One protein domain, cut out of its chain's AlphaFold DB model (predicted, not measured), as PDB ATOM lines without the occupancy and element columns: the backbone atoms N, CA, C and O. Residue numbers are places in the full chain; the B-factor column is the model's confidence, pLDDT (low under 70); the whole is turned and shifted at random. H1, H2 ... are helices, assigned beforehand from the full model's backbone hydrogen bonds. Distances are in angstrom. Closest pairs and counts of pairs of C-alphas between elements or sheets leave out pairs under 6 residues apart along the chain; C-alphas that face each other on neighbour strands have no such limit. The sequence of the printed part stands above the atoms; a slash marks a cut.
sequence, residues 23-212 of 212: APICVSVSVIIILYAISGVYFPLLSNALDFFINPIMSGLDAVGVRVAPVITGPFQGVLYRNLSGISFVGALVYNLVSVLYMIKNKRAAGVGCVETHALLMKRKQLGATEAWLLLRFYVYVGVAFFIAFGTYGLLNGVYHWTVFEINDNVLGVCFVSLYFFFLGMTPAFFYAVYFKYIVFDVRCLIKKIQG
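This is residues 23 to 212 of the 212 residues of an uncharacterized protein of Pseudomonas gingeri (UniProt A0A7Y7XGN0). A long, loose bundle of helices forms a rod with two halves: at one end H1, H3 and H6 pack together as a triangle, with H2 making a corner with the end of H1 and packing on H3 with its residues 51 to 58, and at the other H5 and H7 run opposite ways, with H4 packing on H7 with its residues 110 to 114 and on H5 with its residues 117 to 122. H3, H6 and the near ends of H5 and H7 join the halves, and residues 203 to 212 stick out at the far end. The printed part has 190 residues with seven named helices, H1 to H7 in order, and no named strand; its class is all helix. It is loose, with a radius of gyration of the C-alphas of 21.0 A and spans of 71 by 31 by 29 A.

H1, residues 23 to 42, touches H3, residues 78 to 105, at a shallow tilt of 5 degrees, opposite ways; C-alphas 29 and 91 are closest, 6.0 A apart. H2, residues 44 to 63, has a kink of 41 degrees near residue 53, and its residues 51 to 58 alone touch H3, closest at C-alphas 58 and 86, 6.5 A. H3 is the hub, touching five helices. Among them is H6, residues 171 to 186, at a shallow tilt of 25 degrees, the same way, closest at C-alphas 92 and 186, 4.5 A. H4, residues 109 to 125, touches H7, residues 188 to 210, about perpendicular at 77 degrees, with its residues 110 to 114 alone; C-alphas 111 and 197 are closest, 6.4 A. Residues 117 to 122 of H4 alone touch H5, residues 129 to 160, closest at C-alphas 121 and 132, 5.8 A. H5 and H7 touch, opposite ways, at a tilt of 35.2 degrees, only just steep, through residues 140 to 155 and 188 to 198 alone; C-alphas 151 and 188 are closest, 5.1 A. H1 and H5 are apart. Every O i to N i+4 pair is within hydrogen-bond range in H1, H3, H6 and H7, against 13 of 16 in H2, 10 of 13 in H4 and 25 of 28 in H5.

H1 begins at C-alpha 23 (40.589, -55.054, 60.280) and is 28.1 A long; H2 is 27.1 A, H3 40.7 A, H4 24.4 A, H5 44.0 A and H6 22.6 A. H7, 33.1 A, ends at C-alpha 210 (75.958, -27.502, 59.121).

The C-alphas of Leu 45 and Gly 212 are farthest apart, 72.6 A. The printed part has no cut. The link from H2 to H3 is long; its residues 72 to 73 pair, parallel, with residues 165 to 166. pLDDT is under 70 at residues 107 to 116 and 200 to 212.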
ATOM      1  N   ALA A  23      41.390 -53.860  60.520       82.12
ATOM      2  CA  ALA A  23      40.589 -55.054  60.280       82.12
ATOM      3  C   ALA A  23      39.106 -54.770  59.974       82.12
ATOM      4  O   ALA A  23      38.595 -55.384  59.039       82.12
ATOM      5  N   PRO A  24      38.411 -53.834  60.658       84.88
ATOM      6  CA  PRO A  24      37.017 -53.534  60.347       84.88
ATOM      7  C   PRO A  24      36.823 -53.046  58.910       84.88
ATOM      8  O   PRO A  24      35.890 -53.489  58.246       84.88
ATOM      9  N   ILE A  25      37.717 -52.189  58.402       86.00
ATOM     10  CA  ILE A  25      37.633 -51.661  57.032       86.00
ATOM     11  C   ILE A  25      37.962 -52.769  56.031       86.00
ATOM     12  O   ILE A  25      37.197 -52.997  55.100       86.00
ATOM     13  N   CYS A  26      39.050 -53.514  56.257       84.69
ATOM     14  CA  CYS A  26      39.456 -54.598  55.362       84.69
ATOM     15  C   CYS A  26      38.365 -55.662  55.219       84.69
ATOM     16  O   CYS A  26      38.049 -56.077  54.108       84.69
ATOM     17  N   VAL A  27      37.788 -56.101  56.341       87.06
ATOM     18  CA  VAL A  27      36.778 -57.163  56.353       87.06
ATOM     19  C   VAL A  27      35.468 -56.661  55.762       87.06
ATOM     20  O   VAL A  27      34.926 -57.324  54.883       87.06
ATOM     21  N   SER A  28      34.975 -55.495  56.190       89.62
ATOM     22  CA  SER A  28      33.692 -54.978  55.696       89.62
ATOM     23  C   SER A  28      33.721 -54.728  54.191       89.62
ATOM     24  O   SER A  28      32.856 -55.238  53.487       89.62
ATOM     25  N   VAL A  29      34.741 -54.037  53.672       90.62
ATOM     26  CA  VAL A  29      34.835 -53.742  52.237       90.62
ATOM     27  C   VAL A  29      35.009 -55.023  51.421       90.62
ATOM     28  O   VAL A  29      34.335 -55.184  50.408       90.62
ATOM     29  N   SER A  30      35.831 -55.975  51.881       89.44
ATOM     30  CA  SER A  30      36.003 -57.253  51.172       89.44
ATOM     31  C   SER A  30      34.701 -58.052  51.107       89.44
ATOM     32  O   SER A  30      34.355 -58.589  50.058       89.44
ATOM     33  N   VAL A  31      33.957 -58.105  52.217       92.31
ATOM     34  CA  VAL A  31      32.648 -58.767  52.271       92.31
ATOM     35  C   VAL A  31      31.657 -58.074  51.338       92.31
ATOM     36  O   VAL A  31      30.966 -58.759  50.594       92.31
ATOM     37  N   ILE A  32      31.622 -56.737  51.318       92.94
ATOM     38  CA  ILE A  32      30.736 -55.978  50.425       92.94
ATOM     39  C   ILE A  32      31.073 -56.259  48.955       92.94
ATOM     40  O   ILE A  32      30.159 -56.528  48.184       92.94
ATOM     41  N   ILE A  33      32.355 -56.261  48.571       92.81
ATOM     42  CA  ILE A  33      32.795 -56.584  47.202       92.81
ATOM     43  C   ILE A  33      32.317 -57.981  46.796       92.81
ATOM     44  O   ILE A  33      31.713 -58.141  45.737       92.81
ATOM     45  N   ILE A  34      32.549 -58.987  47.646       92.81
ATOM     46  CA  ILE A  34      32.175 -60.377  47.358       92.81
ATOM     47  C   ILE A  34      30.654 -60.522  47.256       92.81
ATOM     48  O   ILE A  34      30.154 -61.104  46.295       92.81
ATOM     49  N   LEU A  35      29.909 -59.980  48.224       92.88
ATOM     50  CA  LEU A  35      28.449 -60.051  48.229       92.88
ATOM     51  C   LEU A  35      27.851 -59.339  47.018       92.88
ATOM     52  O   LEU A  35      26.936 -59.873  46.395       92.88
ATOM     53  N   TYR A  36      28.377 -58.169  46.661       93.00
ATOM     54  CA  TYR A  36      27.898 -57.409  45.515       93.00
ATOM     55  C   TYR A  36      28.205 -58.128  44.192       93.00
ATOM     56  O   TYR A  36      27.311 -58.262  43.360       93.00
ATOM     57  N   ALA A  37      29.404 -58.700  44.028       91.44
ATOM     58  CA  ALA A  37      29.750 -59.502  42.852       91.44
ATOM     59  C   ALA A  37      28.852 -60.743  42.700       91.44
ATOM     60  O   ALA A  37      28.326 -60.995  41.619       91.44
ATOM     61  N   ILE A  38      28.626 -61.497  43.783       92.38
ATOM     62  CA  ILE A  38      27.733 -62.669  43.773       92.38
ATOM     63  C   ILE A  38      26.294 -62.248  43.446       92.38
ATOM     64  O   ILE A  38      25.629 -62.902  42.645       92.38
ATOM     65  N   SER A  39      25.822 -61.147  44.035       91.94
ATOM     66  CA  SER A  39      24.469 -60.631  43.797       91.94
ATOM     67  C   SER A  39      24.280 -60.197  42.345       91.94
ATOM     68  O   SER A  39      23.291 -60.574  41.726       91.94
ATOM     69  N   GLY A  40      25.246 -59.469  41.782       88.25
ATOM     70  CA  GLY A  40      25.206 -59.000  40.398       88.25
ATOM     71  C   GLY A  40      25.248 -60.112  39.356       88.25
ATOM     72  O   GLY A  40      24.621 -59.987  38.309       88.25
ATOM     73  N   VAL A  41      25.953 -61.211  39.644       88.12
ATOM     74  CA  VAL A  41      26.070 -62.347  38.716       88.12
ATOM     75  C   VAL A  41      24.879 -63.301  38.815       88.12
ATOM     76  O   VAL A  41      24.372 -63.746  37.789       88.12
ATOM     77  N   TYR A  42      24.413 -63.624  40.027       90.50
ATOM     78  CA  TYR A  42      23.436 -64.705  40.229       90.50
ATOM     79  C   TYR A  42      22.027 -64.237  40.621       90.50
ATOM     80  O   TYR A  42      21.072 -64.991  40.444       90.50
ATOM     81  N   PHE A  43      21.863 -63.018  41.148       90.94
ATOM     82  CA  PHE A  43      20.600 -62.553  41.735       90.94
ATOM     83  C   PHE A  43      20.210 -61.146  41.243       90.94
ATOM     84  O   PHE A  43      20.339 -60.169  41.987       90.94
ATOM     85  N   PRO A  44      19.645 -61.013  40.027       83.75
ATOM     86  CA  PRO A  44      19.357 -59.712  39.412       83.75
ATOM     87  C   PRO A  44      18.471 -58.783  40.259       83.75
ATOM     88  O   PRO A  44      18.719 -57.583  40.334       83.75
ATOM     89  N   LEU A  45      17.466 -59.331  40.954       86.56
ATOM     90  CA  LEU A  45      16.598 -58.557  41.855       86.56
ATOM     91  C   LEU A  45      17.374 -57.944  43.028       86.56
ATOM     92  O   LEU A  45      17.150 -56.786  43.379       86.56
ATOM     93  N   LEU A  46      18.299 -58.709  43.615       87.88
ATOM     94  CA  LEU A  46      19.153 -58.227  44.697       87.88
ATOM     95  C   LEU A  46      20.164 -57.200  44.173       87.88
ATOM     96  O   LEU A  46      20.376 -56.184  44.827       87.88
ATOM     97  N   SER A  47      20.722 -57.416  42.977       87.00
ATOM     98  CA  SER A  47      21.601 -56.444  42.314       87.00
ATOM     99  C   SER A  47      20.916 -55.090  42.140       87.00
ATOM    100  O   SER A  47      21.464 -54.078  42.565       87.00
ATOM    101  N   ASN A  48      19.683 -55.069  41.624       87.00
ATOM    102  CA  ASN A  48      18.923 -53.830  41.432       87.00
ATOM    103  C   ASN A  48      18.682 -53.082  42.752       87.00
ATOM    104  O   ASN A  48      18.766 -51.854  42.806       87.00
ATOM    105  N   ALA A  49      18.394 -53.818  43.830       89.31
ATOM    106  CA  ALA A  49      18.234 -53.225  45.153       89.31
ATOM    107  C   ALA A  49      19.553 -52.639  45.680       89.31
ATOM    108  O   ALA A  49      19.548 -51.564  46.269       89.31
ATOM    109  N   LEU A  50      20.688 -53.307  45.457       90.06
ATOM    110  CA  LEU A  50      22.006 -52.799  45.851       90.06
ATOM    111  C   LEU A  50      22.421 -51.576  45.020       90.06
ATOM    112  O   LEU A  50      22.963 -50.614  45.566       90.06
ATOM    113  N   ASP A  51      22.102 -51.571  43.727       91.38
ATOM    114  CA  ASP A  51      22.362 -50.457  42.815       91.38
ATOM    115  C   ASP A  51      21.650 -49.176  43.253       91.38
ATOM    116  O   ASP A  51      22.222 -48.091  43.142       91.38
ATOM    117  N   PHE A  52      20.450 -49.288  43.833       89.06
ATOM    118  CA  PHE A  52      19.741 -48.152  44.427       89.06
ATOM    119  C   PHE A  52      20.570 -47.434  45.506       89.06
ATOM    120  O   PHE A  52      20.500 -46.211  45.615       89.06
ATOM    121  N   PHE A  53      21.389 -48.162  46.273       88.75
ATOM    122  CA  PHE A  53      22.239 -47.583  47.317       88.75
ATOM    123  C   PHE A  53      23.622 -47.158  46.810       88.75
ATOM    124  O   PHE A  53      24.165 -46.160  47.282       88.75
ATOM    125  N   ILE A  54      24.205 -47.890  45.857       89.50
ATOM    126  CA  ILE A  54      25.574 -47.633  45.381       89.50
ATOM    127  C   ILE A  54      25.611 -46.518  44.331       89.50
ATOM    128  O   ILE A  54      26.503 -45.667  44.374       89.50
ATOM    129  N   ASN A  55      24.630 -46.463  43.425       89.75
ATOM    130  CA  ASN A  55      24.606 -45.471  42.347       89.75
ATOM    131  C   ASN A  55      24.602 -44.016  42.849       89.75
ATOM    132  O   ASN A  55      25.312 -43.205  42.252       89.75
ATOM    133  N   PRO A  56      23.886 -43.646  43.931       90.94
ATOM    134  CA  PRO A  56      23.984 -42.305  44.503       90.94
ATOM    135  C   PRO A  56      25.394 -41.957  44.986       90.94
ATOM    136  O   PRO A  56      25.847 -40.834  44.774       90.94
ATOM    137  N   ILE A  57      26.118 -42.915  45.577       88.69
ATOM    138  CA  ILE A  57      27.504 -42.710  46.022       88.69
ATOM    139  C   ILE A  57      28.398 -42.457  44.804       88.69
ATOM    140  O   ILE A  57      29.168 -41.498  44.794       88.69
ATOM    141  N   MET A  58      28.259 -43.273  43.756       89.38
ATOM    142  CA  MET A  58      29.031 -43.120  42.518       89.38
ATOM    143  C   MET A  58      28.719 -41.807  41.801       89.38
ATOM    144  O   MET A  58      29.625 -41.109  41.362       89.38
ATOM    145  N   SER A  59      27.444 -41.431  41.738       86.69
ATOM    146  CA  SER A  59      27.006 -40.169  41.134       86.69
ATOM    147  C   SER A  59      27.490 -38.960  41.938       86.69
ATOM    148  O   SER A  59      27.848 -37.935  41.365       86.69
ATOM    149  N   GLY A  60      27.545 -39.078  43.268       87.31
ATOM    150  CA  GLY A  60      28.128 -38.059  44.138       87.31
ATOM    151  C   GLY A  60      29.628 -37.872  43.900       87.31
ATOM    152  O   GLY A  60      30.094 -36.735  43.854       87.31
ATOM    153  N   LEU A  61      30.376 -38.963  43.694       86.25
ATOM    154  CA  LEU A  61      31.791 -38.902  43.307       86.25
ATOM    155  C   LEU A  61      31.972 -38.239  41.936       86.25
ATOM    156  O   LEU A  61      32.795 -37.332  41.801       86.25
ATOM    157  N   ASP A  62      31.154 -38.616  40.952       85.56
ATOM    158  CA  ASP A  62      31.181 -38.004  39.622       85.56
ATOM    159  C   ASP A  62      30.921 -36.488  39.692       85.56
ATOM    160  O   ASP A  62      31.582 -35.714  38.996       85.56
ATOM    161  N   ALA A  63      29.990 -36.054  40.552       87.75
ATOM    162  CA  ALA A  63      29.636 -34.645  40.731       87.75
ATOM    163  C   ALA A  63      30.794 -33.796  41.281       87.75
ATOM    164  O   ALA A  63      30.896 -32.615  40.951       87.75
ATOM    165  N   VAL A  64      31.694 -34.390  42.070       85.56
ATOM    166  CA  VAL A  64      32.925 -33.732  42.547       85.56
ATOM    167  C   VAL A  64      34.122 -33.959  41.616       85.56
ATOM    168  O   VAL A  64      35.260 -33.666  41.978       85.56
ATOM    169  N   GLY A  65      33.881 -34.470  40.403       82.12
ATOM    170  CA  GLY A  65      34.895 -34.691  39.373       82.12
ATOM    171  C   GLY A  65      35.657 -36.014  39.493       82.12
ATOM    172  O   GLY A  65      36.555 -36.263  38.691       82.12
ATOM    173  N   VAL A  66      35.304 -36.880  40.447       83.69
ATOM    174  CA  VAL A  66      35.910 -38.206  40.617       83.69
ATOM    175  C   VAL A  66      35.083 -39.226  39.846       83.69
ATOM    176  O   VAL A  66      34.166 -39.845  40.380       83.69
ATOM    177  N   ARG A  67      35.409 -39.389  38.565       82.38
ATOM    178  CA  ARG A  67      34.716 -40.336  37.690       82.38
ATOM    179  C   ARG A  67      35.257 -41.741  37.906       82.38
ATOM    180  O   ARG A  67      36.314 -42.072  37.384       82.38
ATOM    181  N   VAL A  68      34.541 -42.560  38.673       78.00
ATOM    182  CA  VAL A  68      34.912 -43.970  38.863       78.00
ATOM    183  C   VAL A  68      34.317 -44.795  37.729       78.00
ATOM    184  O   VAL A  68      33.135 -45.148  37.750       78.00
ATOM    185  N   ALA A  69      35.126 -45.086  36.718       76.06
ATOM    186  CA  ALA A  69      34.786 -46.048  35.677       76.06
ATOM    187  C   ALA A  69      35.256 -47.476  36.050       76.06
ATOM    188  O   ALA A  69      35.929 -47.693  37.067       76.06
ATOM    189  N   PRO A  70      34.855 -48.496  35.282       82.94
ATOM    190  CA  PRO A  70      35.167 -49.871  35.626       82.94
ATOM    191  C   PRO A  70      36.646 -50.205  35.364       82.94
ATOM    192  O   PRO A  70      37.160 -49.971  34.275       82.94
ATOM    193  N   VAL A  71      37.331 -50.795  36.351       82.06
ATOM    194  CA  VAL A  71      38.680 -51.385  36.177       82.06
ATOM    195  C   VAL A  71      38.630 -52.818  35.631       82.06
ATOM    196  O   VAL A  71      39.665 -53.429  35.368       82.06
ATOM    197  N   ILE A  72      37.421 -53.356  35.469       86.44
ATOM    198  CA  ILE A  72      37.130 -54.701  34.976       86.44
ATOM    199  C   ILE A  72      36.123 -54.589  33.835       86.44
ATOM    200  O   ILE A  72      35.135 -53.874  33.962       86.44
ATOM    201  N   THR A  73      36.323 -55.328  32.756       88.88
ATOM    202  CA  THR A  73      35.341 -55.500  31.681       88.88
ATOM    203  C   THR A  73      35.060 -56.972  31.455       88.88
ATOM    204  O   THR A  73      35.834 -57.844  31.852       88.88
ATOM    205  N   GLY A  74      33.935 -57.261  30.812       87.50
ATOM    206  CA  GLY A  74      33.565 -58.625  30.490       87.50
ATOM    207  C   GLY A  74      32.083 -58.761  30.140       87.50
ATOM    208  O   GLY A  74      31.435 -57.768  29.805       87.50
ATOM    209  N   PRO A  75      31.555 -59.987  30.218       85.94
ATOM    210  CA  PRO A  75      30.230 -60.353  29.715       85.94
ATOM    211  C   PRO A  75      29.059 -59.918  30.613       85.94
ATOM    212  O   PRO A  75      27.904 -59.986  30.193       85.94
ATOM    213  N   PHE A  76      29.323 -59.460  31.841       85.81
ATOM    214  CA  PHE A  76      28.278 -58.989  32.749       85.81
ATOM    215  C   PHE A  76      27.869 -57.537  32.466       85.81
ATOM    216  O   PHE A  76      28.494 -56.812  31.691       85.81
ATOM    217  N   GLN A  77      26.798 -57.083  33.118       85.94
ATOM    218  CA  GLN A  77      26.304 -55.718  32.951       85.94
ATOM    219  C   GLN A  77      27.358 -54.675  33.359       85.94
ATOM    220  O   GLN A  77      27.970 -54.771  34.420       85.94
ATOM    221  N   GLY A  78      27.510 -53.613  32.560       86.06
ATOM    222  CA  GLY A  78      28.488 -52.549  32.826       86.06
ATOM    223  C   GLY A  78      28.323 -51.860  34.188       86.06
ATOM    224  O   GLY A  78      29.310 -51.449  34.797       86.06
ATOM    225  N   VAL A  79      27.088 -51.786  34.697       87.19
ATOM    226  CA  VAL A  79      26.772 -51.213  36.019       87.19
ATOM    227  C   VAL A  79      27.445 -52.003  37.145       87.19
ATOM    228  O   VAL A  79      28.048 -51.392  38.025       87.19
ATOM    229  N   LEU A  80      27.448 -53.340  37.067       89.12
ATOM    230  CA  LEU A  80      28.111 -54.215  38.039       89.12
ATOM    231  C   LEU A  80      29.605 -53.884  38.146       89.12
ATOM    232  O   LEU A  80      30.132 -53.684  39.241       89.12
ATOM    233  N   TYR A  81      30.291 -53.782  37.006       88.94
ATOM    234  CA  TYR A  81      31.724 -53.496  36.980       88.94
ATOM    235  C   TYR A  81      32.054 -52.096  37.492       88.94
ATOM    236  O   TYR A  81      33.029 -51.917  38.233       88.94
ATOM    237  N   ARG A  82      31.235 -51.103  37.128       88.94
ATOM    238  CA  ARG A  82      31.377 -49.731  37.622       88.94
ATOM    239  C   ARG A  82      31.245 -49.696  39.141       88.94
ATOM    240  O   ARG A  82      32.117 -49.159  39.818       88.94
ATOM    241  N   ASN A  83      30.198 -50.313  39.676       90.44
ATOM    242  CA  ASN A  83      29.896 -50.289  41.102       90.44
ATOM    243  C   ASN A  83      30.912 -51.086  41.930       90.44
ATOM    244  O   ASN A  83      31.320 -50.619  42.989       90.44
ATOM    245  N   LEU A  84      31.421 -52.218  41.430       90.25
ATOM    246  CA  LEU A  84      32.522 -52.952  42.075       90.25
ATOM    247  C   LEU A  84      33.814 -52.138  42.161       90.25
ATOM    248  O   LEU A  84      34.476 -52.100  43.205       90.25
ATOM    249  N   SER A  85      34.164 -51.468  41.063       88.88
ATOM    250  CA  SER A  85      35.320 -50.568  41.005       88.88
ATOM    251  C   SER A  85      35.120 -49.387  41.960       88.88
ATOM    252  O   SER A  85      36.015 -49.050  42.734       88.88
ATOM    253  N   GLY A  86      33.896 -48.858  41.993       89.00
ATOM    254  CA  GLY A  86      33.393 -47.866  42.934       89.00
ATOM    255  C   GLY A  86      33.596 -48.220  44.397       89.00
ATOM    256  O   GLY A  86      34.243 -47.479  45.133       89.00
ATOM    257  N   ILE A  87      33.072 -49.369  44.824       91.12
ATOM    258  CA  ILE A  87      33.194 -49.868  46.200       91.12
ATOM    259  C   ILE A  87      34.669 -50.023  46.580       91.12
ATOM    260  O   ILE A  87      35.078 -49.595  47.661       91.12
ATOM    261  N   SER A  88      35.477 -50.598  45.684       90.00
ATOM    262  CA  SER A  88      36.911 -50.812  45.905       90.00
ATOM    263  C   SER A  88      37.652 -49.485  46.092       90.00
ATOM    264  O   SER A  88      38.416 -49.326  47.048       90.00
ATOM    265  N   PHE A  89      37.375 -48.504  45.227       89.69
ATOM    266  CA  PHE A  89      37.940 -47.160  45.308       89.69
ATOM    267  C   PHE A  89      37.508 -46.430  46.584       89.69
ATOM    268  O   PHE A  89      38.354 -45.900  47.302       89.69
ATOM    269  N   VAL A  90      36.215 -46.442  46.919       90.56
ATOM    270  CA  VAL A  90      35.688 -45.793  48.131       90.56
ATOM    271  C   VAL A  90      36.286 -46.414  49.389       90.56
ATOM    272  O   VAL A  90      36.725 -45.688  50.278       90.56
ATOM    273  N   GLY A  91      36.360 -47.744  49.463       89.50
ATOM    274  CA  GLY A  91      36.982 -48.435  50.590       89.50
ATOM    275  C   GLY A  91      38.448 -48.041  50.771       89.50
ATOM    276  O   GLY A  91      38.875 -47.725  51.886       89.50
ATOM    277  N   ALA A  92      39.209 -48.000  49.675       89.62
ATOM    278  CA  ALA A  92      40.591 -47.536  49.681       89.62
ATOM    279  C   ALA A  92      40.696 -46.063  50.114       89.62
ATOM    280  O   ALA A  92      41.522 -45.721  50.961       89.62
ATOM    281  N   LEU A  93      39.833 -45.185  49.599       89.06
ATOM    282  CA  LEU A  93      39.806 -43.765  49.948       89.06
ATOM    283  C   LEU A  93      39.528 -43.550  51.442       89.06
ATOM    284  O   LEU A  93      40.270 -42.824  52.105       89.06
ATOM    285  N   VAL A  94      38.512 -44.223  51.990       90.06
ATOM    286  CA  VAL A  94      38.169 -44.172  53.420       90.06
ATOM    287  C   VAL A  94      39.348 -44.647  54.268       90.06
ATOM    288  O   VAL A  94      39.710 -43.987  55.242       90.06
ATOM    289  N   TYR A  95      39.998 -45.746  53.879       88.38
ATOM    290  CA  TYR A  95      41.178 -46.244  54.583       88.38
ATOM    291  C   TYR A  95      42.324 -45.223  54.610       88.38
ATOM    292  O   TYR A  95      42.927 -44.981  55.662       88.38
ATOM    293  N   ASN A  96      42.628 -44.604  53.466       88.38
ATOM    294  CA  ASN A  96      43.671 -43.582  53.381       88.38
ATOM    295  C   ASN A  96      43.306 -42.342  54.204       88.38
ATOM    296  O   ASN A  96      44.162 -41.811  54.908       88.38
ATOM    297  N   LEU A  97      42.043 -41.910  54.190       88.62
ATOM    298  CA  LEU A  97      41.583 -40.779  54.994       88.62
ATOM    299  C   LEU A  97      41.750 -41.053  56.496       88.62
ATOM    300  O   LEU A  97      42.325 -40.235  57.214       88.62
ATOM    301  N   VAL A  98      41.324 -42.230  56.968       86.81
ATOM    302  CA  VAL A  98      41.512 -42.651  58.368       86.81
ATOM    303  C   VAL A  98      43.000 -42.732  58.717       86.81
ATOM    304  O   VAL A  98      43.402 -42.266  59.785       86.81
ATOM    305  N   SER A  99      43.830 -43.239  57.801       83.00
ATOM    306  CA  SER A  99      45.290 -43.255  57.958       83.00
ATOM    307  C   SER A  99      45.852 -41.848  58.155       83.00
ATOM    308  O   SER A  99      46.631 -41.616  59.080       83.00
ATOM    309  N   VAL A 100      45.432 -40.885  57.332       81.69
ATOM    310  CA  VAL A 100      45.866 -39.485  57.436       81.69
ATOM    311  C   VAL A 100      45.431 -38.858  58.757       81.69
ATOM    312  O   VAL A 100      46.262 -38.277  59.461       81.69
ATOM    313  N   LEU A 101      44.169 -39.028  59.150       84.06
ATOM    314  CA  LEU A 101      43.655 -38.518  60.425       84.06
ATOM    315  C   LEU A 101      44.413 -39.109  61.620       84.06
ATOM    316  O   LEU A 101      44.798 -38.382  62.543       84.06
ATOM    317  N   TYR A 102      44.693 -40.412  61.584       80.44
ATOM    318  CA  TYR A 102      45.489 -41.070  62.612       80.44
ATOM    319  C   TYR A 102      46.895 -40.473  62.707       80.44
ATOM    320  O   TYR A 102      47.384 -40.214  63.809       80.44
ATOM    321  N   MET A 103      47.549 -40.216  61.575       74.31
ATOM    322  CA  MET A 103      48.885 -39.622  61.555       74.31
ATOM    323  C   MET A 103      48.924 -38.203  62.109       74.31
ATOM    324  O   MET A 103      49.863 -37.859  62.833       74.31
ATOM    325  N   ILE A 104      47.919 -37.388  61.776       77.12
ATOM    326  CA  ILE A 104      47.780 -36.025  62.300       77.12
ATOM    327  C   ILE A 104      47.657 -36.065  63.825       77.12
ATOM    328  O   ILE A 104      48.302 -35.267  64.509       77.12
ATOM    329  N   LYS A 105      46.892 -37.027  64.359       78.94
ATOM    330  CA  LYS A 105      46.743 -37.248  65.802       78.94
ATOM    331  C   LYS A 105      48.027 -37.784  66.451       78.94
ATOM    332  O   LYS A 105      48.396 -37.341  67.534       78.94
ATOM    333  N   ASN A 106      48.749 -38.686  65.783       71.12
ATOM    334  CA  ASN A 106      49.887 -39.432  66.340       71.12
ATOM    335  C   ASN A 106      51.229 -39.053  65.690       71.12
ATOM    336  O   ASN A 106      51.983 -39.895  65.189       71.12
ATOM    337  N   LYS A 107      51.572 -37.757  65.721       65.31
ATOM    338  CA  LYS A 107      52.761 -37.205  65.038       65.31
ATOM    339  C   LYS A 107      54.079 -37.901  65.432       65.31
ATOM    340  O   LYS A 107      54.935 -38.093  64.567       65.31
ATOM    341  N   ARG A 108      54.215 -38.346  66.693       59.59
ATOM    342  CA  ARG A 108      55.440 -38.961  67.254       59.59
ATOM    343  C   ARG A 108      55.761 -40.370  66.731       59.59
ATOM    344  O   ARG A 108      56.938 -40.667  66.553       59.59
ATOM    345  N   ALA A 109      54.761 -41.203  66.433       56.50
ATOM    346  CA  ALA A 109      54.957 -42.650  66.247       56.50
ATOM    347  C   ALA A 109      55.967 -43.021  65.142       56.50
ATOM    348  O   ALA A 109      56.816 -43.880  65.339       56.50
ATOM    349  N   ALA A 110      55.950 -42.329  64.001       51.25
ATOM    350  CA  ALA A 110      56.835 -42.685  62.884       51.25
ATOM    351  C   ALA A 110      58.207 -41.975  62.863       51.25
ATOM    352  O   ALA A 110      59.052 -42.334  62.053       51.25
ATOM    353  N   GLY A 111      58.471 -41.023  63.770       55.81
ATOM    354  CA  GLY A 111      59.831 -40.487  63.959       55.81
ATOM    355  C   GLY A 111      60.729 -41.444  64.750       55.81
ATOM    356  O   GLY A 111      61.905 -41.602  64.435       55.81
ATOM    357  N   VAL A 112      60.146 -42.128  65.738       62.88
ATOM    358  CA  VAL A 112      60.830 -43.115  66.588       62.88
ATOM    359  C   VAL A 112      61.254 -44.343  65.772       62.88
ATOM    360  O   VAL A 112      62.399 -44.779  65.863       62.88
ATOM    361  N   GLY A 113      60.394 -44.801  64.854       64.94
ATOM    362  CA  GLY A 113      60.675 -45.967  64.014       64.94
ATOM    363  C   GLY A 113      61.923 -45.846  63.126       64.94
ATOM    364  O   GLY A 113      62.566 -46.855  62.856       64.94
ATOM    365  N   CYS A 114      62.326 -44.644  62.696       66.44
ATOM    366  CA  CYS A 114      63.518 -44.471  61.849       66.44
ATOM    367  C   CYS A 114      64.821 -44.695  62.631       66.44
ATOM    368  O   CYS A 114      65.713 -45.405  62.167       66.44
ATOM    369  N   VAL A 115      64.904 -44.126  63.838       68.81
ATOM    370  CA  VAL A 115      66.058 -44.282  64.737       68.81
ATOM    371  C   VAL A 115      66.161 -45.730  65.217       68.81
ATOM    372  O   VAL A 115      67.244 -46.308  65.235       68.81
ATOM    373  N   GLU A 116      65.025 -46.352  65.524       69.69
ATOM    374  CA  GLU A 116      64.971 -47.761  65.915       69.69
ATOM    375  C   GLU A 116      65.346 -48.705  64.769       69.69
ATOM    376  O   GLU A 116      66.083 -49.666  64.985       69.69
ATOM    377  N   THR A 117      64.902 -48.427  63.539       72.81
ATOM    378  CA  THR A 117      65.274 -49.237  62.367       72.81
ATOM    379  C   THR A 117      66.774 -49.137  62.089       72.81
ATOM    380  O   THR A 117      67.409 -50.152  61.805       72.81
ATOM    381  N   HIS A 118      67.369 -47.949  62.237       72.62
ATOM    382  CA  HIS A 118      68.822 -47.769  62.142       72.62
ATOM    383  C   HIS A 118      69.570 -48.568  63.221       72.62
ATOM    384  O   HIS A 118      70.469 -49.347  62.898       72.62
ATOM    385  N   ALA A 119      69.138 -48.473  64.482       75.12
ATOM    386  CA  ALA A 119      69.714 -49.238  65.588       75.12
ATOM    387  C   ALA A 119      69.582 -50.759  65.388       75.12
ATOM    388  O   ALA A 119      70.514 -51.516  65.668       75.12
ATOM    389  N   LEU A 120      68.448 -51.223  64.853       78.38
ATOM    390  CA  LEU A 120      68.228 -52.628  64.511       78.38
ATOM    391  C   LEU A 120      69.133 -53.098  63.370       78.38
ATOM    392  O   LEU A 120      69.631 -54.222  63.435       78.38
ATOM    393  N   LEU A 121      69.360 -52.268  62.349       75.81
ATOM    394  CA  LEU A 121      70.273 -52.585  61.251       75.81
ATOM    395  C   LEU A 121      71.715 -52.725  61.745       75.81
ATOM    396  O   LEU A 121      72.363 -53.717  61.414       75.81
ATOM    397  N   MET A 122      72.176 -51.808  62.601       75.62
ATOM    398  CA  MET A 122      73.492 -51.916  63.240       75.62
ATOM    399  C   MET A 122      73.599 -53.196  64.083       75.62
ATOM    400  O   MET A 122      74.547 -53.963  63.932       75.62
ATOM    401  N   LYS A 123      72.591 -53.489  64.918       78.56
ATOM    402  CA  LYS A 123      72.617 -54.644  65.830       78.56
ATOM    403  C   LYS A 123      72.525 -55.995  65.113       78.56
ATOM    404  O   LYS A 123      73.174 -56.947  65.532       78.56
ATOM    405  N   ARG A 124      71.690 -56.114  64.075       79.19
ATOM    406  CA  ARG A 124      71.421 -57.401  63.403       79.19
ATOM    407  C   ARG A 124      72.414 -57.733  62.301       79.19
ATOM    408  O   ARG A 124      72.675 -58.909  62.086       79.19
ATOM    409  N   LYS A 125      72.918 -56.726  61.584       75.38
ATOM    410  CA  LYS A 125      73.842 -56.930  60.461       75.38
ATOM    411  C   LYS A 125      75.298 -56.588  60.795       75.38
ATOM    412  O   LYS A 125      76.128 -56.682  59.904       75.38
ATOM    413  N   GLN A 126      75.592 -56.202  62.043       78.50
ATOM    414  CA  GLN A 126      76.920 -55.748  62.491       78.50
ATOM    415  C   GLN A 126      77.516 -54.647  61.595       78.50
ATOM    416  O   GLN A 126      78.726 -54.550  61.425       78.50
ATOM    417  N   LEU A 127      76.650 -53.825  61.001       77.50
ATOM    418  CA  LEU A 127      77.064 -52.772  60.081       77.50
ATOM    419  C   LEU A 127      77.614 -51.578  60.854       77.50
ATOM    420  O   LEU A 127      77.083 -51.215  61.909       77.50
ATOM    421  N   GLY A 128      78.613 -50.913  60.273       78.25
ATOM    422  CA  GLY A 128      79.043 -49.604  60.750       78.25
ATOM    423  C   GLY A 128      77.900 -48.585  60.671       78.25
ATOM    424  O   GLY A 128      76.986 -48.707  59.850       78.25
ATOM    425  N   ALA A 129      77.947 -47.539  61.501       77.12
ATOM    426  CA  ALA A 129      76.879 -46.536  61.569       77.12
ATOM    427  C   ALA A 129      76.558 -45.906  60.198       77.12
ATOM    428  O   ALA A 129      75.387 -45.692  59.873       77.12
ATOM    429  N   THR A 130      77.590 -45.657  59.384       78.88
ATOM    430  CA  THR A 130      77.488 -45.082  58.035       78.88
ATOM    431  C   THR A 130      76.842 -46.045  57.037       78.88
ATOM    432  O   THR A 130      75.956 -45.648  56.283       78.88
ATOM    433  N   GLU A 131      77.232 -47.319  57.058       79.50
ATOM    434  CA  GLU A 131      76.683 -48.357  56.175       79.50
ATOM    435  C   GLU A 131      75.213 -48.636  56.498       79.50
ATOM    436  O   GLU A 131      74.379 -48.712  55.597       79.50
ATOM    437  N   ALA A 132      74.867 -48.706  57.788       78.94
ATOM    438  CA  ALA A 132      73.485 -48.841  58.236       78.94
ATOM    439  C   ALA A 132      72.618 -47.648  57.797       78.94
ATOM    440  O   ALA A 132      71.457 -47.835  57.428       78.94
ATOM    441  N   TRP A 133      73.178 -46.431  57.786       78.31
ATOM    442  CA  TRP A 133      72.496 -45.236  57.281       78.31
ATOM    443  C   TRP A 133      72.266 -45.283  55.771       78.31
ATOM    444  O   TRP A 133      71.153 -45.015  55.319       78.31
ATOM    445  N   LEU A 134      73.287 -45.648  54.993       82.50
ATOM    446  CA  LEU A 134      73.177 -45.806  53.539       82.50
ATOM    447  C   LEU A 134      72.139 -46.867  53.163       82.50
ATOM    448  O   LEU A 134      71.292 -46.631  52.302       82.50
ATOM    449  N   LEU A 135      72.155 -48.005  53.856       83.12
ATOM    450  CA  LEU A 135      71.206 -49.086  53.626       83.12
ATOM    451  C   LEU A 135      69.769 -48.666  53.973       83.12
ATOM    452  O   LEU A 135      68.835 -48.973  53.234       83.12
ATOM    453  N   LEU A 136      69.583 -47.927  55.071       82.38
ATOM    454  CA  LEU A 136      68.277 -47.390  55.449       82.38
ATOM    455  C   LEU A 136      67.753 -46.392  54.406       82.38
ATOM    456  O   LEU A 136      66.593 -46.490  54.009       82.38
ATOM    457  N   ARG A 137      68.611 -45.487  53.912       82.88
ATOM    458  CA  ARG A 137      68.270 -44.560  52.820       82.88
ATOM    459  C   ARG A 137      67.855 -45.311  51.565       82.88
ATOM    460  O   ARG A 137      66.856 -44.950  50.962       82.88
ATOM    461  N   PHE A 138      68.572 -46.368  51.196       84.12
ATOM    462  CA  PHE A 138      68.206 -47.195  50.049       84.12
ATOM    463  C   PHE A 138      66.829 -47.850  50.235       84.12
ATOM    464  O   PHE A 138      65.970 -47.742  49.362       84.12
ATOM    465  N   TYR A 139      66.565 -48.467  51.392       82.62
ATOM    466  CA  TYR A 139      65.265 -49.094  51.650       82.62
ATOM    467  C   TYR A 139      64.102 -48.101  51.629       82.62
ATOM    468  O   TYR A 139      63.037 -48.430  51.110       82.62
ATOM    469  N   VAL A 140      64.288 -46.893  52.163       81.19
ATOM    470  CA  VAL A 140      63.225 -45.881  52.172       81.19
ATOM    471  C   VAL A 140      63.104 -45.188  50.811       81.19
ATOM    472  O   VAL A 140      62.018 -45.154  50.240       81.19
ATOM    473  N   TYR A 141      64.194 -44.666  50.252       80.56
ATOM    474  CA  TYR A 141      64.128 -43.888  49.014       80.56
ATOM    475  C   TYR A 141      63.853 -44.724  47.772       80.56
ATOM    476  O   TYR A 141      63.210 -44.228  46.857       80.56
ATOM    477  N   VAL A 142      64.308 -45.977  47.731       83.06
ATOM    478  CA  VAL A 142      64.077 -46.860  46.581       83.06
ATOM    479  C   VAL A 142      62.928 -47.816  46.877       83.06
ATOM    480  O   VAL A 142      61.947 -47.847  46.142       83.06
ATOM    481  N   GLY A 143      63.015 -48.558  47.984       81.38
ATOM    482  CA  GLY A 143      62.011 -49.565  48.334       81.38
ATOM    483  C   GLY A 143      60.638 -48.958  48.617       81.38
ATOM    484  O   GLY A 143      59.669 -49.271  47.929       81.38
ATOM    485  N   VAL A 144      60.539 -48.062  49.604       84.06
ATOM    486  CA  VAL A 144      59.250 -47.443  49.966       84.06
ATOM    487  C   VAL A 144      58.708 -46.585  48.822       84.06
ATOM    488  O   VAL A 144      57.515 -46.665  48.548       84.06
ATOM    489  N   ALA A 145      59.547 -45.831  48.103       82.44
ATOM    490  CA  ALA A 145      59.094 -45.046  46.948       82.44
ATOM    491  C   ALA A 145      58.486 -45.906  45.831       82.44
ATOM    492  O   ALA A 145      57.466 -45.525  45.259       82.44
ATOM    493  N   PHE A 146      59.061 -47.080  45.552       86.38
ATOM    494  CA  PHE A 146      58.477 -48.028  44.605       86.38
ATOM    495  C   PHE A 146      57.063 -48.447  45.035       86.38
ATOM    496  O   PHE A 146      56.127 -48.381  44.240       86.38
ATOM    497  N   PHE A 147      56.875 -48.795  46.312       85.12
ATOM    498  CA  PHE A 147      55.552 -49.144  46.835       85.12
ATOM    499  C   PHE A 147      54.577 -47.959  46.860       85.12
ATOM    500  O   PHE A 147      53.388 -48.156  46.626       85.12
ATOM    501  N   ILE A 148      55.060 -46.730  47.081       86.06
ATOM    502  CA  ILE A 148      54.252 -45.509  46.926       86.06
ATOM    503  C   ILE A 148      53.744 -45.395  45.496       86.06
ATOM    504  O   ILE A 148      52.546 -45.202  45.298       86.06
ATOM    505  N   ALA A 149      54.638 -45.501  44.511       85.56
ATOM    506  CA  ALA A 149      54.277 -45.388  43.105       85.56
ATOM    507  C   ALA A 149      53.260 -46.471  42.725       85.56
ATOM    508  O   ALA A 149      52.238 -46.168  42.115       85.56
ATOM    509  N   PHE A 150      53.488 -47.707  43.169       85.56
ATOM    510  CA  PHE A 150      52.619 -48.842  42.880       85.56
ATOM    511  C   PHE A 150      51.239 -48.753  43.554       85.56
ATOM    512  O   PHE A 150      50.214 -48.964  42.908       85.56
ATOM    513  N   GLY A 151      51.180 -48.386  44.837       86.25
ATOM    514  CA  GLY A 151      49.909 -48.184  45.534       86.25
ATOM    515  C   GLY A 151      49.132 -46.997  44.965       86.25
ATOM    516  O   GLY A 151      47.919 -47.076  44.772       86.25
ATOM    517  N   THR A 152      49.829 -45.890  44.678       86.06
ATOM    518  CA  THR A 152      49.227 -44.688  44.080       86.06
ATOM    519  C   THR A 152      48.689 -45.008  42.699       86.06
ATOM    520  O   THR A 152      47.570 -44.625  42.387       86.06
ATOM    521  N   TYR A 153      49.433 -45.777  41.904       85.94
ATOM    522  CA  TYR A 153      48.949 -46.303  40.639       85.94
ATOM    523  C   TYR A 153      47.644 -47.083  40.818       85.94
ATOM    524  O   TYR A 153      46.673 -46.786  40.133       85.94
ATOM    525  N   GLY A 154      47.579 -48.014  41.776       82.69
ATOM    526  CA  GLY A 154      46.354 -48.762  42.074       82.69
ATOM    527  C   GLY A 154      45.164 -47.856  42.414       82.69
ATOM    528  O   GLY A 154      44.077 -48.038  41.870       82.69
ATOM    529  N   LEU A 155      45.376 -46.841  43.258       84.69
ATOM    530  CA  LEU A 155      44.337 -45.877  43.633       84.69
ATOM    531  C   LEU A 155      43.882 -45.017  42.443       84.69
ATOM    532  O   LEU A 155      42.684 -44.851  42.220       84.69
ATOM    533  N   LEU A 156      44.833 -44.477  41.677       84.81
ATOM    534  CA  LEU A 156      44.570 -43.604  40.532       84.81
ATOM    535  C   LEU A 156      43.967 -44.371  39.355       84.81
ATOM    536  O   LEU A 156      43.133 -43.825  38.640       84.81
ATOM    537  N   ASN A 157      44.311 -45.644  39.175       81.56
ATOM    538  CA  ASN A 157      43.720 -46.475  38.133       81.56
ATOM    539  C   ASN A 157      42.201 -46.643  38.310       81.56
ATOM    540  O   ASN A 157      41.488 -46.773  37.321       81.56
ATOM    541  N   GLY A 158      41.699 -46.566  39.548       75.12
ATOM    542  CA  GLY A 158      40.262 -46.538  39.839       75.12
ATOM    543  C   GLY A 158      39.529 -45.286  39.338       75.12
ATOM    544  O   GLY A 158      38.306 -45.300  39.286       75.12
ATOM    545  N   VAL A 159      40.254 -44.227  38.959       80.62
ATOM    546  CA  VAL A 159      39.701 -42.953  38.453       80.62
ATOM    547  C   VAL A 159      40.084 -42.693  36.995       80.62
ATOM    548  O   VAL A 159      39.326 -42.090  36.243       80.62
ATOM    549  N   TYR A 160      41.289 -43.101  36.589       80.56
ATOM    550  CA  TYR A 160      41.839 -42.793  35.267       80.56
ATOM    551  C   TYR A 160      41.834 -43.974  34.295       80.56
ATOM    552  O   TYR A 160      42.042 -43.760  33.105       80.56
ATOM    553  N   HIS A 161      41.586 -45.197  34.771       76.75
ATOM    554  CA  HIS A 161      41.411 -46.388  33.925       76.75
ATOM    555  C   HIS A 161      42.591 -46.671  32.988       76.75
ATOM    556  O   HIS A 161      42.411 -47.151  31.873       76.75
ATOM    557  N   TRP A 162      43.815 -46.389  33.438       80.81
ATOM    558  CA  TRP A 162      45.036 -46.671  32.678       80.81
ATOM    559  C   TRP A 162      45.223 -48.163  32.378       80.81
ATOM    560  O   TRP A 162      45.871 -48.529  31.402       80.81
ATOM    561  N   THR A 163      44.662 -49.041  33.206       83.62
ATOM    562  CA  THR A 163      44.590 -50.485  32.983       83.62
ATOM    563  C   THR A 163      43.198 -50.997  33.297       83.62
ATOM    564  O   THR A 163      42.663 -50.764  34.384       83.62
ATOM    565  N   VAL A 164      42.656 -51.754  32.350       86.38
ATOM    566  CA  VAL A 164      41.370 -52.437  32.442       86.38
ATOM    567  C   VAL A 164      41.621 -53.930  32.262       86.38
ATOM    568  O   VAL A 164      42.378 -54.326  31.379       86.38
ATOM    569  N   PHE A 165      41.020 -54.750  33.120       87.19
ATOM    570  CA  PHE A 165      41.165 -56.205  33.084       87.19
ATOM    571  C   PHE A 165      39.928 -56.849  32.470       87.19
ATOM    572  O   PHE A 165      38.824 -56.677  32.979       87.19
ATOM    573  N   GLU A 166      40.120 -57.629  31.414       88.44
ATOM    574  CA  GLU A 166      39.055 -58.431  30.821       88.44
ATOM    575  C   GLU A 166      38.922 -59.770  31.557       88.44
ATOM    576  O   GLU A 166      39.920 -60.445  31.826       88.44
ATOM    577  N   ILE A 167      37.694 -60.148  31.921       85.56
ATOM    578  CA  ILE A 167      37.415 -61.371  32.681       85.56
ATOM    579  C   ILE A 167      36.358 -62.205  31.963       85.56
ATOM    580  O   ILE A 167      35.262 -61.727  31.679       85.56
ATOM    581  N   ASN A 168      36.669 -63.486  31.755       77.94
ATOM    582  CA  ASN A 168      35.743 -64.477  31.207       77.94
ATOM    583  C   ASN A 168      34.784 -64.943  32.304       77.94
ATOM    584  O   ASN A 168      35.273 -65.588  33.226       77.94
ATOM    585  N   ASP A 169      33.490 -64.604  32.211       73.38
ATOM    586  CA  ASP A 169      32.295 -65.125  32.933       73.38
ATOM    587  C   ASP A 169      32.455 -65.633  34.390       73.38
ATOM    588  O   ASP A 169      31.629 -66.382  34.909       73.38
ATOM    589  N   ASN A 170      33.509 -65.239  35.101       84.44
ATOM    590  CA  ASN A 170      33.920 -65.867  36.346       84.44
ATOM    591  C   ASN A 170      33.867 -64.855  37.482       84.44
ATOM    592  O   ASN A 170      34.710 -63.958  37.587       84.44
ATOM    593  N   VAL A 171      32.908 -65.061  38.387       86.62
ATOM    594  CA  VAL A 171      32.725 -64.229  39.583       86.62
ATOM    595  C   VAL A 171      33.990 -64.172  40.447       86.62
ATOM    596  O   VAL A 171      34.283 -63.135  41.036       86.62
ATOM    597  N   LEU A 172      34.789 -65.248  40.493       87.62
ATOM    598  CA  LEU A 172      36.037 -65.277  41.258       87.62
ATOM    599  C   LEU A 172      37.078 -64.330  40.666       87.62
ATOM    600  O   LEU A 172      37.773 -63.653  41.420       87.62
ATOM    601  N   GLY A 173      37.159 -64.254  39.335       86.06
ATOM    602  CA  GLY A 173      38.040 -63.308  38.655       86.06
ATOM    603  C   GLY A 173      37.646 -61.874  38.990       86.06
ATOM    604  O   GLY A 173      38.493 -61.076  39.391       86.06
ATOM    605  N   VAL A 174      36.347 -61.576  38.900       86.12
ATOM    606  CA  VAL A 174      35.791 -60.256  39.221       86.12
ATOM    607  C   VAL A 174      36.125 -59.855  40.663       86.12
ATOM    608  O   VAL A 174      36.706 -58.795  40.889       86.12
ATOM    609  N   CYS A 175      35.861 -60.735  41.635       87.75
ATOM    610  CA  CYS A 175      36.215 -60.511  43.038       87.75
ATOM    611  C   CYS A 175      37.721 -60.305  43.238       87.75
ATOM    612  O   CYS A 175      38.127 -59.402  43.969       87.75
ATOM    613  N   PHE A 176      38.555 -61.138  42.609       89.12
ATOM    614  CA  PHE A 176      40.005 -61.087  42.769       89.12
ATOM    615  C   PHE A 176      40.579 -59.752  42.294       89.12
ATOM    616  O   PHE A 176      41.338 -59.121  43.030       89.12
ATOM    617  N   VAL A 177      40.179 -59.287  41.108       85.94
ATOM    618  CA  VAL A 177      40.659 -58.009  40.564       85.94
ATOM    619  C   VAL A 177      40.165 -56.834  41.411       85.94
ATOM    620  O   VAL A 177      40.957 -55.948  41.742       85.94
ATOM    621  N   SER A 178      38.900 -56.834  41.845       85.19
ATOM    622  CA  SER A 178      38.373 -55.780  42.725       85.19
ATOM    623  C   SER A 178      39.104 -55.721  44.071       85.19
ATOM    624  O   SER A 178      39.544 -54.650  44.493       85.19
ATOM    625  N   LEU A 179      39.311 -56.870  44.725       87.44
ATOM    626  CA  LEU A 179      40.056 -56.944  45.984       87.44
ATOM    627  C   LEU A 179      41.514 -56.516  45.810       87.44
ATOM    628  O   LEU A 179      42.040 -55.801  46.659       87.44
ATOM    629  N   TYR A 180      42.159 -56.908  44.710       86.69
ATOM    630  CA  TYR A 180      43.521 -56.490  44.393       86.69
ATOM    631  C   TYR A 180      43.639 -54.962  44.333       86.69
ATOM    632  O   TYR A 180      44.485 -54.386  45.019       86.69
ATOM    633  N   PHE A 181      42.749 -54.289  43.598       83.00
ATOM    634  CA  PHE A 181      42.740 -52.825  43.524       83.00
ATOM    635  C   PHE A 181      42.415 -52.155  44.855       83.00
ATOM    636  O   PHE A 181      43.054 -51.161  45.200       83.00
ATOM    637  N   PHE A 182      41.480 -52.708  45.629       85.12
ATOM    638  CA  PHE A 182      41.197 -52.231  46.980       85.12
ATOM    639  C   PHE A 182      42.447 -52.299  47.871       85.12
ATOM    640  O   PHE A 182      42.858 -51.282  48.434       85.12
ATOM    641  N   PHE A 183      43.094 -53.466  47.961       85.50
ATOM    642  CA  PHE A 183      44.271 -53.645  48.810       85.50
ATOM    643  C   PHE A 183      45.441 -52.774  48.365       85.50
ATOM    644  O   PHE A 183      46.070 -52.144  49.213       85.50
ATOM    645  N   LEU A 184      45.711 -52.679  47.060       85.00
ATOM    646  CA  LEU A 184      46.731 -51.761  46.554       85.00
ATOM    647  C   LEU A 184      46.400 -50.314  46.898       85.00
ATOM    648  O   LEU A 184      47.248 -49.607  47.446       85.00
ATOM    649  N   GLY A 185      45.159 -49.905  46.643       81.50
ATOM    650  CA  GLY A 185      44.678 -48.552  46.870       81.50
ATOM    651  C   GLY A 185      44.714 -48.124  48.333       81.50
ATOM    652  O   GLY A 185      44.780 -46.930  48.585       81.50
ATOM    653  N   MET A 186      44.722 -49.042  49.304       84.31
ATOM    654  CA  MET A 186      44.837 -48.729  50.738       84.31
ATOM    655  C   MET A 186      46.256 -48.363  51.199       84.31
ATOM    656  O   MET A 186      46.437 -47.711  52.228       84.31
ATOM    657  N   THR A 187      47.282 -48.824  50.490       81.94
ATOM    658  CA  THR A 187      48.682 -48.681  50.918       81.94
ATOM    659  C   THR A 187      49.352 -47.300  50.747       81.94
ATOM    660  O   THR A 187      50.313 -47.046  51.484       81.94
ATOM    661  N   PRO A 188      48.905 -46.375  49.866       82.69
ATOM    662  CA  PRO A 188      49.620 -45.128  49.588       82.69
ATOM    663  C   PRO A 188      49.852 -44.255  50.814       82.69
ATOM    664  O   PRO A 188      50.990 -43.871  51.072       82.69
ATOM    665  N   ALA A 189      48.812 -43.950  51.599       81.19
ATOM    666  CA  ALA A 189      48.940 -43.035  52.735       81.19
ATOM    667  C   ALA A 189      49.935 -43.551  53.779       81.19
ATOM    668  O   ALA A 189      50.666 -42.757  54.369       81.19
ATOM    669  N   PHE A 190      49.993 -44.870  53.982       78.25
ATOM    670  CA  PHE A 190      50.983 -45.495  54.855       78.25
ATOM    671  C   PHE A 190      52.406 -45.264  54.340       78.25
ATOM    672  O   PHE A 190      53.261 -44.766  55.072       78.25
ATOM    673  N   PHE A 191      52.669 -45.582  53.074       81.81
ATOM    674  CA  PHE A 191      54.018 -45.466  52.534       81.81
ATOM    675  C   PHE A 191      54.472 -44.006  52.389       81.81
ATOM    676  O   PHE A 191      55.598 -43.684  52.775       81.81
ATOM    677  N   TYR A 192      53.590 -43.101  51.948       81.06
ATOM    678  CA  TYR A 192      53.868 -41.660  51.913       81.06
ATOM    679  C   TYR A 192      54.274 -41.129  53.285       81.06
ATOM    680  O   TYR A 192      55.195 -40.325  53.402       81.06
ATOM    681  N   ALA A 193      53.625 -41.600  54.343       76.38
ATOM    682  CA  ALA A 193      53.948 -41.182  55.694       76.38
ATOM    683  C   ALA A 193      55.351 -41.566  56.144       76.38
ATOM    684  O   ALA A 193      56.049 -40.755  56.757       76.38
ATOM    685  N   VAL A 194      55.735 -42.815  55.870       75.25
ATOM    686  CA  VAL A 194      57.071 -43.332  56.168       75.25
ATOM    687  C   VAL A 194      58.100 -42.492  55.416       75.25
ATOM    688  O   VAL A 194      59.050 -41.997  56.017       75.25
ATOM    689  N   TYR A 195      57.848 -42.247  54.131       79.38
ATOM    690  CA  TYR A 195      58.731 -41.491  53.255       79.38
ATOM    691  C   TYR A 195      58.905 -40.025  53.688       79.38
ATOM    692  O   TYR A 195      60.029 -39.571  53.899       79.38
ATOM    693  N   PHE A 196      57.815 -39.284  53.914       76.56
ATOM    694  CA  PHE A 196      57.892 -37.878  54.332       76.56
ATOM    695  C   PHE A 196      58.531 -37.704  55.709       76.56
ATOM    696  O   PHE A 196      59.314 -36.776  55.913       76.56
ATOM    697  N   LYS A 197      58.231 -38.588  56.667       71.88
ATOM    698  CA  LYS A 197      58.856 -38.510  57.994       71.88
ATOM    699  C   LYS A 197      60.348 -38.804  57.936       71.88
ATOM    700  O   LYS A 197      61.101 -38.150  58.657       71.88
ATOM    701  N   TYR A 198      60.767 -39.713  57.059       71.69
ATOM    702  CA  TYR A 198      62.180 -39.960  56.815       71.69
ATOM    703  C   TYR A 198      62.879 -38.729  56.227       71.69
ATOM    704  O   TYR A 198      63.900 -38.313  56.766       71.69
ATOM    705  N   ILE A 199      62.286 -38.068  55.223       73.75
ATOM    706  CA  ILE A 199      62.817 -36.810  54.662       73.75
ATOM    707  C   ILE A 199      62.974 -35.738  55.746       73.75
ATOM    708  O   ILE A 199      64.032 -35.127  55.871       73.75
ATOM    709  N   VAL A 200      61.936 -35.512  56.560       68.75
ATOM    710  CA  VAL A 200      61.977 -34.502  57.634       68.75
ATOM    711  C   VAL A 200      63.072 -34.818  58.656       68.75
ATOM    712  O   VAL A 200      63.726 -33.903  59.158       68.75
ATOM    713  N   PHE A 201      63.279 -36.096  58.975       67.56
ATOM    714  CA  PHE A 201      64.366 -36.521  59.849       67.56
ATOM    715  C   PHE A 201      65.741 -36.251  59.215       67.56
ATOM    716  O   PHE A 201      66.592 -35.635  59.856       67.56
ATOM    717  N   ASP A 202      65.936 -36.649  57.957       69.19
ATOM    718  CA  ASP A 202      67.207 -36.523  57.234       69.19
ATOM    719  C   ASP A 202      67.625 -35.044  57.099       69.19
ATOM    720  O   ASP A 202      68.752 -34.674  57.434       69.19
ATOM    721  N   VAL A 203      66.679 -34.161  56.747       64.81
ATOM    722  CA  VAL A 203      66.893 -32.701  56.671       64.81
ATOM    723  C   VAL A 203      67.308 -32.118  58.026       64.81
ATOM    724  O   VAL A 203      68.235 -31.310  58.093       64.81
ATOM    725  N   ARG A 204      66.675 -32.538  59.130       65.75
ATOM    726  CA  ARG A 204      67.034 -32.062  60.481       65.75
ATOM    727  C   ARG A 204      68.445 -32.475  60.890       65.75
ATOM    728  O   ARG A 204      69.151 -31.678  61.507       65.75
ATOM    729  N   CYS A 205      68.853 -33.701  60.573       64.81
ATOM    730  CA  CYS A 205      70.218 -34.164  60.821       64.81
ATOM    731  C   CYS A 205      71.242 -33.371  60.002       64.81
ATOM    732  O   CYS A 205      72.297 -33.017  60.524       64.81
ATOM    733  N   LEU A 206      70.913 -33.052  58.749       57.38
ATOM    734  CA  LEU A 206      71.787 -32.300  57.854       57.38
ATOM    735  C   LEU A 206      71.980 -30.851  58.326       57.38
ATOM    736  O   LEU A 206      73.113 -30.390  58.416       57.38
ATOM    737  N   ILE A 207      70.902 -30.173  58.738       62.81
ATOM    738  CA  ILE A 207      70.962 -28.816  59.314       62.81
ATOM    739  C   ILE A 207      71.826 -28.788  60.581       62.81
ATOM    740  O   ILE A 207      72.703 -27.937  60.700       62.81
ATOM    741  N   LYS A 208      71.637 -29.743  61.504       64.88
ATOM    742  CA  LYS A 208      72.452 -29.826  62.731       64.88
ATOM    743  C   LYS A 208      73.946 -29.989  62.452       64.88
ATOM    744  O   LYS A 208      74.750 -29.493  63.224       64.88
ATOM    745  N   LYS A 209      74.308 -30.686  61.373       60.28
ATOM    746  CA  LYS A 209      75.704 -30.891  60.969       60.28
ATOM    747  C   LYS A 209      76.323 -29.656  60.299       60.28
ATOM    748  O   LYS A 209      77.536 -29.549  60.275       60.28
ATOM    749  N   ILE A 210      75.508 -28.766  59.732       56.25
ATOM    750  CA  ILE A 210      75.958 -27.502  59.121       56.25
ATOM    751  C   ILE A 210      76.101 -26.393  60.178       56.25
ATOM    752  O   ILE A 210      76.892 -25.474  59.999       56.25
ATOM    753  N   GLN A 211      75.318 -26.455  61.260       60.84
ATOM    754  CA  GLN A 211      75.297 -25.447  62.329       60.84
ATOM    755  C   GLN A 211      76.292 -25.696  63.476       60.84
ATOM    756  O   GLN A 211      76.401 -24.841  64.353       60.84
ATOM    757  N   GLY A 212      76.953 -26.855  63.508       43.62
ATOM    758  CA  GLY A 212      78.025 -27.181  64.456       43.62
ATOM    759  C   GLY A 212      79.363 -27.240  63.747       43.62
ATOM    760  O   GLY A 212      80.364 -26.880  64.398       43.62
TER     761      GLY A 212